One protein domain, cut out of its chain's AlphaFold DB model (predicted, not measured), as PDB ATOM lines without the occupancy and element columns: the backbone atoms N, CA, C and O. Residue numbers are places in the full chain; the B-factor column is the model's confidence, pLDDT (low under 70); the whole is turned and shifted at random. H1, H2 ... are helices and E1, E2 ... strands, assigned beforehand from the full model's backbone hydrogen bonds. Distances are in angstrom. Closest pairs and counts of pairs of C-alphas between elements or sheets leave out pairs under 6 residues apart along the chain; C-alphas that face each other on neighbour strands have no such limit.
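What this domain is: This is residues 2 to 72 of the 144 residues of the protein "PROCT domain-containing protein" of Verticillium alfalfae (strain VaMs.102 / ATCC MYA-4576 / FGSC 10136) (UniProt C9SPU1). A long tail, residues 2 to 21, leads into a twisted hairpin of E1 and E2, with H1 and short E3 by the end of E2. The printed part has 71 residues, under half in the named E1, E2, H1 and E3, mixed in class. It is loose, radius of gyration of the C-alphas 15.2 A, spanning 53 by 29 by 22 A.

How they stand to each other: E1, residues 22 to 28, and E2, residues 31 to 39, form an antiparallel hairpin at 156 degrees, N 24 and O 35 2.8 A apart. E3, residues 66 to 69, is antiparallel to E2 at 120 degrees, N 38 and O 67 2.8 A apart. H1, residues 41 to 49, only grazes the strongly twisted sheet E1 - E2 - E3; its every O i to N i+4 pair is within hydrogen-bond range.

Where its parts are: E1 runs 18.6 A from C-alpha 22 at (5.603, -21.203, -14.817), E2 runs 26.4 A, and E3 ends with C-alpha 69 at (-2.437, -18.615, -18.508).

The domain as a whole: The printed part has no cut; the link H1 to E3 is long; residues 2 to 14 have pLDDT under 70.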
ATOM      1  N   SER A   2      35.953 -40.387 -24.084       28.59
ATOM      2  CA  SER A   2      35.367 -39.438 -23.130       28.59
ATOM      3  C   SER A   2      33.954 -39.894 -22.761       28.59
ATOM      4  O   SER A   2      33.216 -40.300 -23.661       28.59
ATOM      5  N   PRO A   3      33.557 -39.844 -21.481       38.34
ATOM      6  CA  PRO A   3      32.200 -40.178 -21.086       38.34
ATOM      7  C   PRO A   3      31.265 -39.087 -21.613       38.34
ATOM      8  O   PRO A   3      31.412 -37.913 -21.281       38.34
ATOM      9  N   SER A   4      30.330 -39.482 -22.472       35.12
ATOM     10  CA  SER A   4      29.258 -38.626 -22.969       35.12
ATOM     11  C   SER A   4      28.447 -38.084 -21.792       35.12
ATOM     12  O   SER A   4      27.797 -38.845 -21.072       35.12
ATOM     13  N   THR A   5      28.485 -36.770 -21.599       36.06
ATOM     14  CA  THR A   5      27.574 -36.033 -20.724       36.06
ATOM     15  C   THR A   5      26.133 -36.336 -21.152       36.06
ATOM     16  O   THR A   5      25.812 -36.181 -22.332       36.06
ATOM     17  N   PRO A   6      25.244 -36.792 -20.253       36.31
ATOM     18  CA  PRO A   6      23.865 -37.057 -20.633       36.31
ATOM     19  C   PRO A   6      23.144 -35.724 -20.867       36.31
ATOM     20  O   PRO A   6      23.054 -34.890 -19.965       36.31
ATOM     21  N   ASN A   7      22.646 -35.540 -22.091       35.47
ATOM     22  CA  ASN A   7      21.859 -34.385 -22.516       35.47
ATOM     23  C   ASN A   7      20.670 -34.131 -21.569       35.47
ATOM     24  O   ASN A   7      19.926 -35.043 -21.208       35.47
ATOM     25  N   CYS A   8      20.492 -32.864 -21.191       38.75
ATOM     26  CA  CYS A   8      19.499 -32.367 -20.232       38.75
ATOM     27  C   CYS A   8      18.049 -32.337 -20.779       38.75
ATOM     28  O   CYS A   8      17.135 -31.886 -20.099       38.75
ATOM     29  N   SER A   9      17.791 -32.820 -21.996       43.84
ATOM     30  CA  SER A   9      16.519 -32.592 -22.700       43.84
ATOM     31  C   SER A   9      15.425 -33.657 -22.485       43.84
ATOM     32  O   SER A   9      14.345 -33.549 -23.067       43.84
ATOM     33  N   THR A  10      15.640 -34.665 -21.625       37.84
ATOM     34  CA  THR A  10      14.678 -35.775 -21.397       37.84
ATOM     35  C   THR A  10      14.360 -36.084 -19.926       37.84
ATOM     36  O   THR A  10      13.786 -37.129 -19.624       37.84
ATOM     37  N   ARG A  11      14.720 -35.212 -18.973       44.81
ATOM     38  CA  ARG A  11      14.903 -35.636 -17.570       44.81
ATOM     39  C   ARG A  11      13.662 -35.833 -16.688       44.81
ATOM     40  O   ARG A  11      13.835 -36.351 -15.589       44.81
ATOM     41  N   THR A  12      12.443 -35.512 -17.117       51.62
ATOM     42  CA  THR A  12      11.238 -35.752 -16.292       51.62
ATOM     43  C   THR A  12      10.071 -36.319 -17.112       51.62
ATOM     44  O   THR A  12       9.191 -35.574 -17.541       51.62
ATOM     45  N   PRO A  13       9.985 -37.652 -17.299       59.53
ATOM     46  CA  PRO A  13       8.816 -38.286 -17.929       59.53
ATOM     47  C   PRO A  13       7.516 -38.107 -17.120       59.53
ATOM     48  O   PRO A  13       6.447 -38.499 -17.574       59.53
ATOM     49  N   THR A  14       7.602 -37.533 -15.918       69.12
ATOM     50  CA  THR A  14       6.501 -37.341 -14.969       69.12
ATOM     51  C   THR A  14       5.664 -36.090 -15.217       69.12
ATOM     52  O   THR A  14       4.591 -35.973 -14.636       69.12
ATOM     53  N   TRP A  15       6.150 -35.119 -15.992       77.25
ATOM     54  CA  TRP A  15       5.434 -33.860 -16.207       77.25
ATOM     55  C   TRP A  15       4.701 -33.887 -17.543       77.25
ATOM     56  O   TRP A  15       5.322 -34.083 -18.590       77.25
ATOM     57  N   ASP A  16       3.389 -33.654 -17.516       77.12
ATOM     58  CA  ASP A  16       2.643 -33.419 -18.747       77.12
ATOM     59  C   ASP A  16       3.002 -32.035 -19.296       77.12
ATOM     60  O   ASP A  16       2.762 -31.002 -18.671       77.12
ATOM     61  N   LYS A  17       3.569 -32.023 -20.503       70.94
ATOM     62  CA  LYS A  17       4.011 -30.815 -21.205       70.94
ATOM     63  C   LYS A  17       2.868 -29.824 -21.449       70.94
ATOM     64  O   LYS A  17       3.138 -28.637 -21.615       70.94
ATOM     65  N   ASN A  18       1.618 -30.290 -21.469       73.00
ATOM     66  CA  ASN A  18       0.448 -29.449 -21.713       73.00
ATOM     67  C   ASN A  18      -0.116 -28.797 -20.439       73.00
ATOM     68  O   ASN A  18      -0.681 -27.703 -20.532       73.00
ATOM     69  N   ASP A  19       0.108 -29.409 -19.270       82.06
ATOM     70  CA  ASP A  19      -0.516 -29.019 -17.995       82.06
ATOM     71  C   ASP A  19       0.463 -28.393 -16.985       82.06
ATOM     72  O   ASP A  19       0.102 -28.076 -15.851       82.06
ATOM     73  N   THR A  20       1.709 -28.144 -17.392       90.69
ATOM     74  CA  THR A  20       2.680 -27.383 -16.588       90.69
ATOM     75  C   THR A  20       2.589 -25.875 -16.825       90.69
ATOM     76  O   THR A  20       2.430 -25.412 -17.957       90.69
ATOM     77  N   VAL A  21       2.762 -25.093 -15.755       93.38
ATOM     78  CA  VAL A  21       2.830 -23.627 -15.816       93.38
ATOM     79  C   VAL A  21       4.016 -23.089 -15.023       93.38
ATOM     80  O   VAL A  21       4.342 -23.589 -13.949       93.38
ATOM     81  N   THR A  22       4.612 -22.013 -15.525       94.81
ATOM     82  CA  THR A  22       5.603 -21.203 -14.817       94.81
ATOM     83  C   THR A  22       4.909 -19.973 -14.253       94.81
ATOM     84  O   THR A  22       4.357 -19.161 -15.001       94.81
ATOM     85  N   VAL A  23       4.932 -19.824 -12.930       96.81
ATOM     86  CA  VAL A  23       4.407 -18.638 -12.248       96.81
ATOM     87  C   VAL A  23       5.563 -17.693 -11.949       96.81
ATOM     88  O   VAL A  23       6.479 -18.039 -11.210       96.81
ATOM     89  N   ALA A  24       5.510 -16.494 -12.521       96.94
ATOM     90  CA  ALA A  24       6.456 -15.424 -12.247       96.94
ATOM     91  C   ALA A  24       5.902 -14.506 -11.153       96.94
ATOM     92  O   ALA A  24       4.784 -13.990 -11.267       96.94
ATOM     93  N   VAL A  25       6.708 -14.302 -10.112       97.00
ATOM     94  CA  VAL A  25       6.438 -13.396  -8.994       97.00
ATOM     95  C   VAL A  25       7.355 -12.187  -9.149       97.00
ATOM     96  O   VAL A  25       8.557 -12.289  -8.925       97.00
ATOM     97  N   ALA A  26       6.799 -11.054  -9.572       97.50
ATOM     98  CA  ALA A  26       7.549  -9.823  -9.781       97.50
ATOM     99  C   ALA A  26       7.371  -8.874  -8.594       97.50
ATOM    100  O   ALA A  26       6.243  -8.585  -8.183       97.50
ATOM    101  N   PHE A  27       8.484  -8.363  -8.071       97.06
ATOM    102  CA  PHE A  27       8.473  -7.320  -7.053       97.06
ATOM    103  C   PHE A  27       8.295  -5.958  -7.712       97.06
ATOM    104  O   PHE A  27       9.164  -5.474  -8.434       97.06
ATOM    105  N   THR A  28       7.145  -5.349  -7.459       96.62
ATOM    106  CA  THR A  28       6.839  -3.971  -7.836       96.62
ATOM    107  C   THR A  28       6.949  -3.094  -6.584       96.62
ATOM    108  O   THR A  28       6.781  -3.598  -5.473       96.62
ATOM    109  N   PRO A  29       7.256  -1.788  -6.684       96.81
ATOM    110  CA  PRO A  29       7.358  -0.941  -5.496       96.81
ATOM    111  C   PRO A  29       6.098  -1.041  -4.617       96.81
ATOM    112  O   PRO A  29       4.984  -0.790  -5.075       96.81
ATOM    113  N   GLY A  30       6.273  -1.493  -3.370       96.88
ATOM    114  CA  GLY A  30       5.190  -1.680  -2.393       96.88
ATOM    115  C   GLY A  30       4.165  -2.778  -2.718       96.88
ATOM    116  O   GLY A  30       3.122  -2.832  -2.073       96.88
ATOM    117  N   SER A  31       4.404  -3.631  -3.718       97.31
ATOM    118  CA  SER A  31       3.425  -4.624  -4.178       97.31
ATOM    119  C   SER A  31       4.083  -5.837  -4.848       97.31
ATOM    120  O   SER A  31       5.297  -5.909  -5.029       97.31
ATOM    121  N   VAL A  32       3.269  -6.830  -5.205       97.25
ATOM    122  CA  VAL A  32       3.710  -8.004  -5.965       97.25
ATOM    123  C   VAL A  32       2.776  -8.195  -7.146       97.25
ATOM    124  O   VAL A  32       1.556  -8.140  -6.993       97.25
ATOM    125  N   SER A  33       3.349  -8.458  -8.315       97.06
ATOM    126  CA  SER A  33       2.607  -8.797  -9.526       97.06
ATOM    127  C   SER A  33       2.850 -10.257  -9.894       97.06
ATOM    128  O   SER A  33       3.991 -10.695 -10.026       97.06
ATOM    129  N   LEU A  34       1.767 -11.017 -10.067       97.19
ATOM    130  CA  LEU A  34       1.811 -12.429 -10.439       97.19
ATOM    131  C   LEU A  34       1.400 -12.607 -11.899       97.19
ATOM    132  O   LEU A  34       0.394 -12.053 -12.346       97.19
ATOM    133  N   SER A  35       2.138 -13.428 -12.637       96.88
ATOM    134  CA  SER A  35       1.732 -13.868 -13.973       96.88
ATOM    135  C   SER A  35       2.029 -15.349 -14.164       96.88
ATOM    136  O   SER A  35       3.031 -15.849 -13.666       96.88
ATOM    137  N   ALA A  36       1.146 -16.059 -14.865       96.69
ATOM    138  CA  ALA A  36       1.320 -17.471 -15.179       96.69
ATOM    139  C   ALA A  36       1.490 -17.656 -16.686       96.69
ATOM    140  O   ALA A  36       0.753 -17.063 -17.481       96.69
ATOM    141  N   TRP A  37       2.437 -18.504 -17.066       95.56
ATOM    142  CA  TRP A  37       2.801 -18.776 -18.451       95.56
ATOM    143  C   TRP A  37       2.883 -20.282 -18.675       95.56
ATOM    144  O   TRP A  37       3.415 -21.006 -17.842       95.56
ATOM    145  N   GLY A  38       2.346 -20.758 -19.792       93.62
ATOM    146  CA  GLY A  38       2.577 -22.113 -20.289       93.62
ATOM    147  C   GLY A  38       3.511 -22.071 -21.492       93.62
ATOM    148  O   GLY A  38       3.470 -21.109 -22.262       93.62
ATOM    149  N   LEU A  39       4.334 -23.100 -21.667       92.81
ATOM    150  CA  LEU A  39       5.195 -23.229 -22.842       92.81
ATOM    151  C   LEU A  39       4.385 -23.672 -24.062       92.81
ATOM    152  O   LEU A  39       3.491 -24.511 -23.960       92.81
ATOM    153  N   THR A  40       4.711 -23.121 -25.231       92.19
ATOM    154  CA  THR A  40       4.235 -23.672 -26.505       92.19
ATOM    155  C   THR A  40       5.099 -24.874 -26.907       92.19
ATOM    156  O   THR A  40       6.243 -24.979 -26.457       92.19
ATOM    157  N   PRO A  41       4.623 -25.777 -27.786       91.00
ATOM    158  CA  PRO A  41       5.450 -26.884 -28.279       91.00
ATOM    159  C   PRO A  41       6.763 -26.411 -28.924       91.00
ATOM    160  O   PRO A  41       7.807 -27.040 -28.750       91.00
ATOM    161  N   GLN A  42       6.722 -25.270 -29.621       91.12
ATOM    162  CA  GLN A  42       7.905 -24.621 -30.188       91.12
ATOM    163  C   GLN A  42       8.853 -24.120 -29.090       91.12
ATOM    164  O   GLN A  42      10.047 -24.407 -29.152       91.12
ATOM    165  N   GLY A  43       8.321 -23.439 -28.067       91.62
ATOM    166  CA  GLY A  43       9.092 -22.962 -26.915       91.62
ATOM    167  C   GLY A  43       9.756 -24.079 -26.129       91.62
ATOM    168  O   GLY A  43      10.918 -23.953 -25.753       91.62
ATOM    169  N   TYR A  44       9.059 -25.201 -25.949       90.06
ATOM    170  CA  TYR A  44       9.625 -26.387 -25.314       90.06
ATOM    171  C   TYR A  44      10.813 -26.938 -26.110       90.06
ATOM    172  O   TYR A  44      11.872 -27.185 -25.539       90.06
ATOM    173  N   LYS A  45      10.650 -27.125 -27.428       90.50
ATOM    174  CA  LYS A  45      11.719 -27.670 -28.273       90.50
ATOM    175  C   LYS A  45      12.938 -26.747 -28.284       90.50
ATOM    176  O   LYS A  45      14.043 -27.206 -28.022       90.50
ATOM    177  N   TRP A  46      12.716 -25.457 -28.532       92.50
ATOM    178  CA  TRP A  46      13.786 -24.465 -28.558       92.50
ATOM    179  C   TRP A  46      14.509 -24.377 -27.205       92.50
ATOM    180  O   TRP A  46      15.732 -24.456 -27.161       92.50
ATOM    181  N   GLY A  47      13.769 -24.305 -26.094       90.62
ATOM    182  CA  GLY A  47      14.348 -24.203 -24.753       90.62
ATOM    183  C   GLY A  47      15.130 -25.445 -24.314       90.62
ATOM    184  O   GLY A  47      16.075 -25.322 -23.543       90.62
ATOM    185  N   ALA A  48      14.770 -26.630 -24.814       89.31
ATOM    186  CA  ALA A  48      15.490 -27.871 -24.528       89.31
ATOM    187  C   ALA A  48      16.801 -28.016 -25.324       89.31
ATOM    188  O   ALA A  48      17.695 -28.746 -24.896       89.31
ATOM    189  N   GLU A  49      16.900 -27.366 -26.484       91.19
ATOM    190  CA  GLU A  49      18.080 -27.385 -27.357       91.19
ATOM    191  C   GLU A  49      19.022 -26.196 -27.088       91.19
ATOM    192  O   GLU A  49      20.219 -26.291 -27.358       91.19
ATOM    193  N   ASN A  50      18.506 -25.092 -26.536       90.75
ATOM    194  CA  ASN A  50      19.283 -23.887 -26.267       90.75
ATOM    195  C   ASN A  50      20.352 -24.112 -25.180       90.75
ATOM    196  O   ASN A  50      20.045 -24.510 -24.057       90.75
ATOM    197  N   GLN A  51      21.607 -23.801 -25.509       89.56
ATOM    198  CA  GLN A  51      22.754 -23.884 -24.591       89.56
ATOM    199  C   GLN A  51      23.275 -22.509 -24.154       89.56
ATOM    200  O   GLN A  51      24.117 -22.428 -23.260       89.56
ATOM    201  N   ASP A  52      22.781 -21.430 -24.767       88.81
ATOM    202  CA  ASP A  52      23.125 -20.067 -24.378       88.81
ATOM    203  C   ASP A  52      22.272 -19.636 -23.177       88.81
ATOM    204  O   ASP A  52      21.086 -19.326 -23.311       88.81
ATOM    205  N   LEU A  53      22.886 -19.670 -21.994       86.81
ATOM    206  CA  LEU A  53      22.272 -19.297 -20.715       86.81
ATOM    207  C   LEU A  53      22.653 -17.881 -20.254       86.81
ATOM    208  O   LEU A  53      22.211 -17.462 -19.187       86.81
ATOM    209  N   GLY A  54      23.519 -17.183 -20.997       86.12
ATOM    210  CA  GLY A  54      24.113 -15.912 -20.568       86.12
ATOM    211  C   GLY A  54      23.589 -14.692 -21.321       86.12
ATOM    212  O   GLY A  54      23.644 -13.588 -20.786       86.12
ATOM    213  N   SER A  55      23.094 -14.874 -22.545       90.19
ATOM    214  CA  SER A  55      22.606 -13.765 -23.363       90.19
ATOM    215  C   SER A  55      21.184 -13.343 -22.993       90.19
ATOM    216  O   SER A  55      20.294 -14.177 -22.841       90.19
ATOM    217  N   ASP A  56      20.934 -12.032 -22.988       85.69
ATOM    218  CA  ASP A  56      19.582 -11.472 -22.837       85.69
ATOM    219  C   ASP A  56      18.682 -11.756 -24.054       85.69
ATOM    220  O   ASP A  56      17.456 -11.799 -23.944       85.69
ATOM    221  N   GLN A  57      19.287 -11.944 -25.233       87.00
ATOM    222  CA  GLN A  57      18.592 -12.296 -26.475       87.00
ATOM    223  C   GLN A  57      19.256 -13.505 -27.144       87.00
ATOM    224  O   GLN A  57      19.974 -13.345 -28.134       87.00
ATOM    225  N   PRO A  58      19.034 -14.724 -26.621       91.62
ATOM    226  CA  PRO A  58      19.580 -15.933 -27.219       91.62
ATOM    227  C   PRO A  58      19.066 -16.127 -28.650       91.62
ATOM    228  O   PRO A  58      17.925 -15.788 -28.987       91.62
ATOM    229  N   GLN A  59      19.903 -16.701 -29.513       90.81
ATOM    230  CA  GLN A  59      19.578 -16.867 -30.927       90.81
ATOM    231  C   GLN A  59      18.302 -17.704 -31.133       90.81
ATOM    232  O   GLN A  59      18.136 -18.798 -30.591       90.81
ATOM    233  N   GLY A  60      17.391 -17.201 -31.970       89.94
ATOM    234  CA  GLY A  60      16.139 -17.889 -32.298       89.94
ATOM    235  C   GLY A  60      15.048 -17.777 -31.228       89.94
ATOM    236  O   GLY A  60      13.973 -18.347 -31.414       89.94
ATOM    237  N   PHE A  61      15.286 -17.029 -30.146       92.19
ATOM    238  CA  PHE A  61      14.239 -16.689 -29.192       92.19
ATOM    239  C   PHE A  61      13.149 -15.836 -29.855       92.19
ATOM    240  O   PHE A  61      13.428 -14.885 -30.588       92.19
ATOM    241  N   THR A  62      11.890 -16.148 -29.552       92.69
ATOM    242  CA  THR A  62      10.731 -15.343 -29.947       92.69
ATOM    243  C   THR A  62       9.781 -15.167 -28.766       92.69
ATOM    244  O   THR A  62       9.698 -15.994 -27.861       92.69
ATOM    245  N   THR A  63       8.975 -14.108 -28.780       91.12
ATOM    246  CA  THR A  63       7.963 -13.876 -27.732       91.12
ATOM    247  C   THR A  63       6.798 -14.875 -27.787       91.12
ATOM    248  O   THR A  63       6.041 -14.989 -26.828       91.12
ATOM    249  N   SER A  64       6.674 -15.644 -28.875       93.06
ATOM    250  CA  SER A  64       5.675 -16.706 -29.064       93.06
ATOM    251  C   SER A  64       6.015 -18.033 -28.365       93.06
ATOM    252  O   SER A  64       5.226 -18.979 -28.424       93.06
ATOM    253  N   MET A  65       7.165 -18.133 -27.689       93.38
ATOM    254  CA  MET A  65       7.564 -19.348 -26.962       93.38
ATOM    255  C   MET A  65       6.693 -19.611 -25.716       93.38
ATOM    256  O   MET A  65       6.594 -20.751 -25.258       93.38
ATOM    257  N   GLY A  66       6.030 -18.576 -25.186       93.00
ATOM    258  CA  GLY A  66       5.151 -18.658 -24.020       93.00
ATOM    259  C   GLY A  66       3.735 -18.161 -24.310       93.00
ATOM    260  O   GLY A  66       3.528 -17.193 -25.034       93.00
ATOM    261  N   THR A  67       2.741 -18.809 -23.706       94.06
ATOM    262  CA  THR A  67       1.332 -18.392 -23.742       94.06
ATOM    263  C   THR A  67       0.856 -18.044 -22.340       94.06
ATOM    264  O   THR A  67       1.032 -18.824 -21.402       94.06
ATOM    265  N   LYS A  68       0.217 -16.883 -22.180       94.75
ATOM    266  CA  LYS A  68      -0.316 -16.444 -20.884       94.75
ATOM    267  C   LYS A  68      -1.450 -17.366 -20.422       94.75
ATOM    268  O   LYS A  68      -2.353 -17.693 -21.191       94.75
ATOM    269  N   ARG A  69      -1.421 -17.769 -19.151       95.56
ATOM    270  CA  ARG A  69      -2.437 -18.615 -18.508       95.56
ATOM    271  C   ARG A  69      -3.222 -17.819 -17.466       95.56
ATOM    272  O   ARG A  69      -2.757 -16.801 -16.955       95.56
ATOM    273  N   LYS A  70      -4.441 -18.276 -17.170       95.25
ATOM    274  CA  LYS A  70      -5.287 -17.680 -16.128       95.25
ATOM    275  C   LYS A  70      -4.802 -18.149 -14.755       95.25
ATOM    276  O   LYS A  70      -4.623 -19.343 -14.551       95.25
ATOM    277  N   LEU A  71      -4.627 -17.207 -13.832       96.31
ATOM    278  CA  LEU A  71      -4.240 -17.448 -12.442       96.31
ATOM    279  C   LEU A  71      -5.211 -16.693 -11.533       96.31
ATOM    280  O   LEU A  71      -5.483 -15.518 -11.775       96.31
ATOM    281  N   LEU A  72      -5.728 -17.364 -10.505       96.50
ATOM    282  CA  LEU A  72      -6.633 -16.783  -9.514       96.50
ATOM    283  C   LEU A  72      -6.103 -17.063  -8.109       96.50
ATOM    284  O   LEU A  72      -5.628 -18.162  -7.829       96.50
TER     285      LEU A  72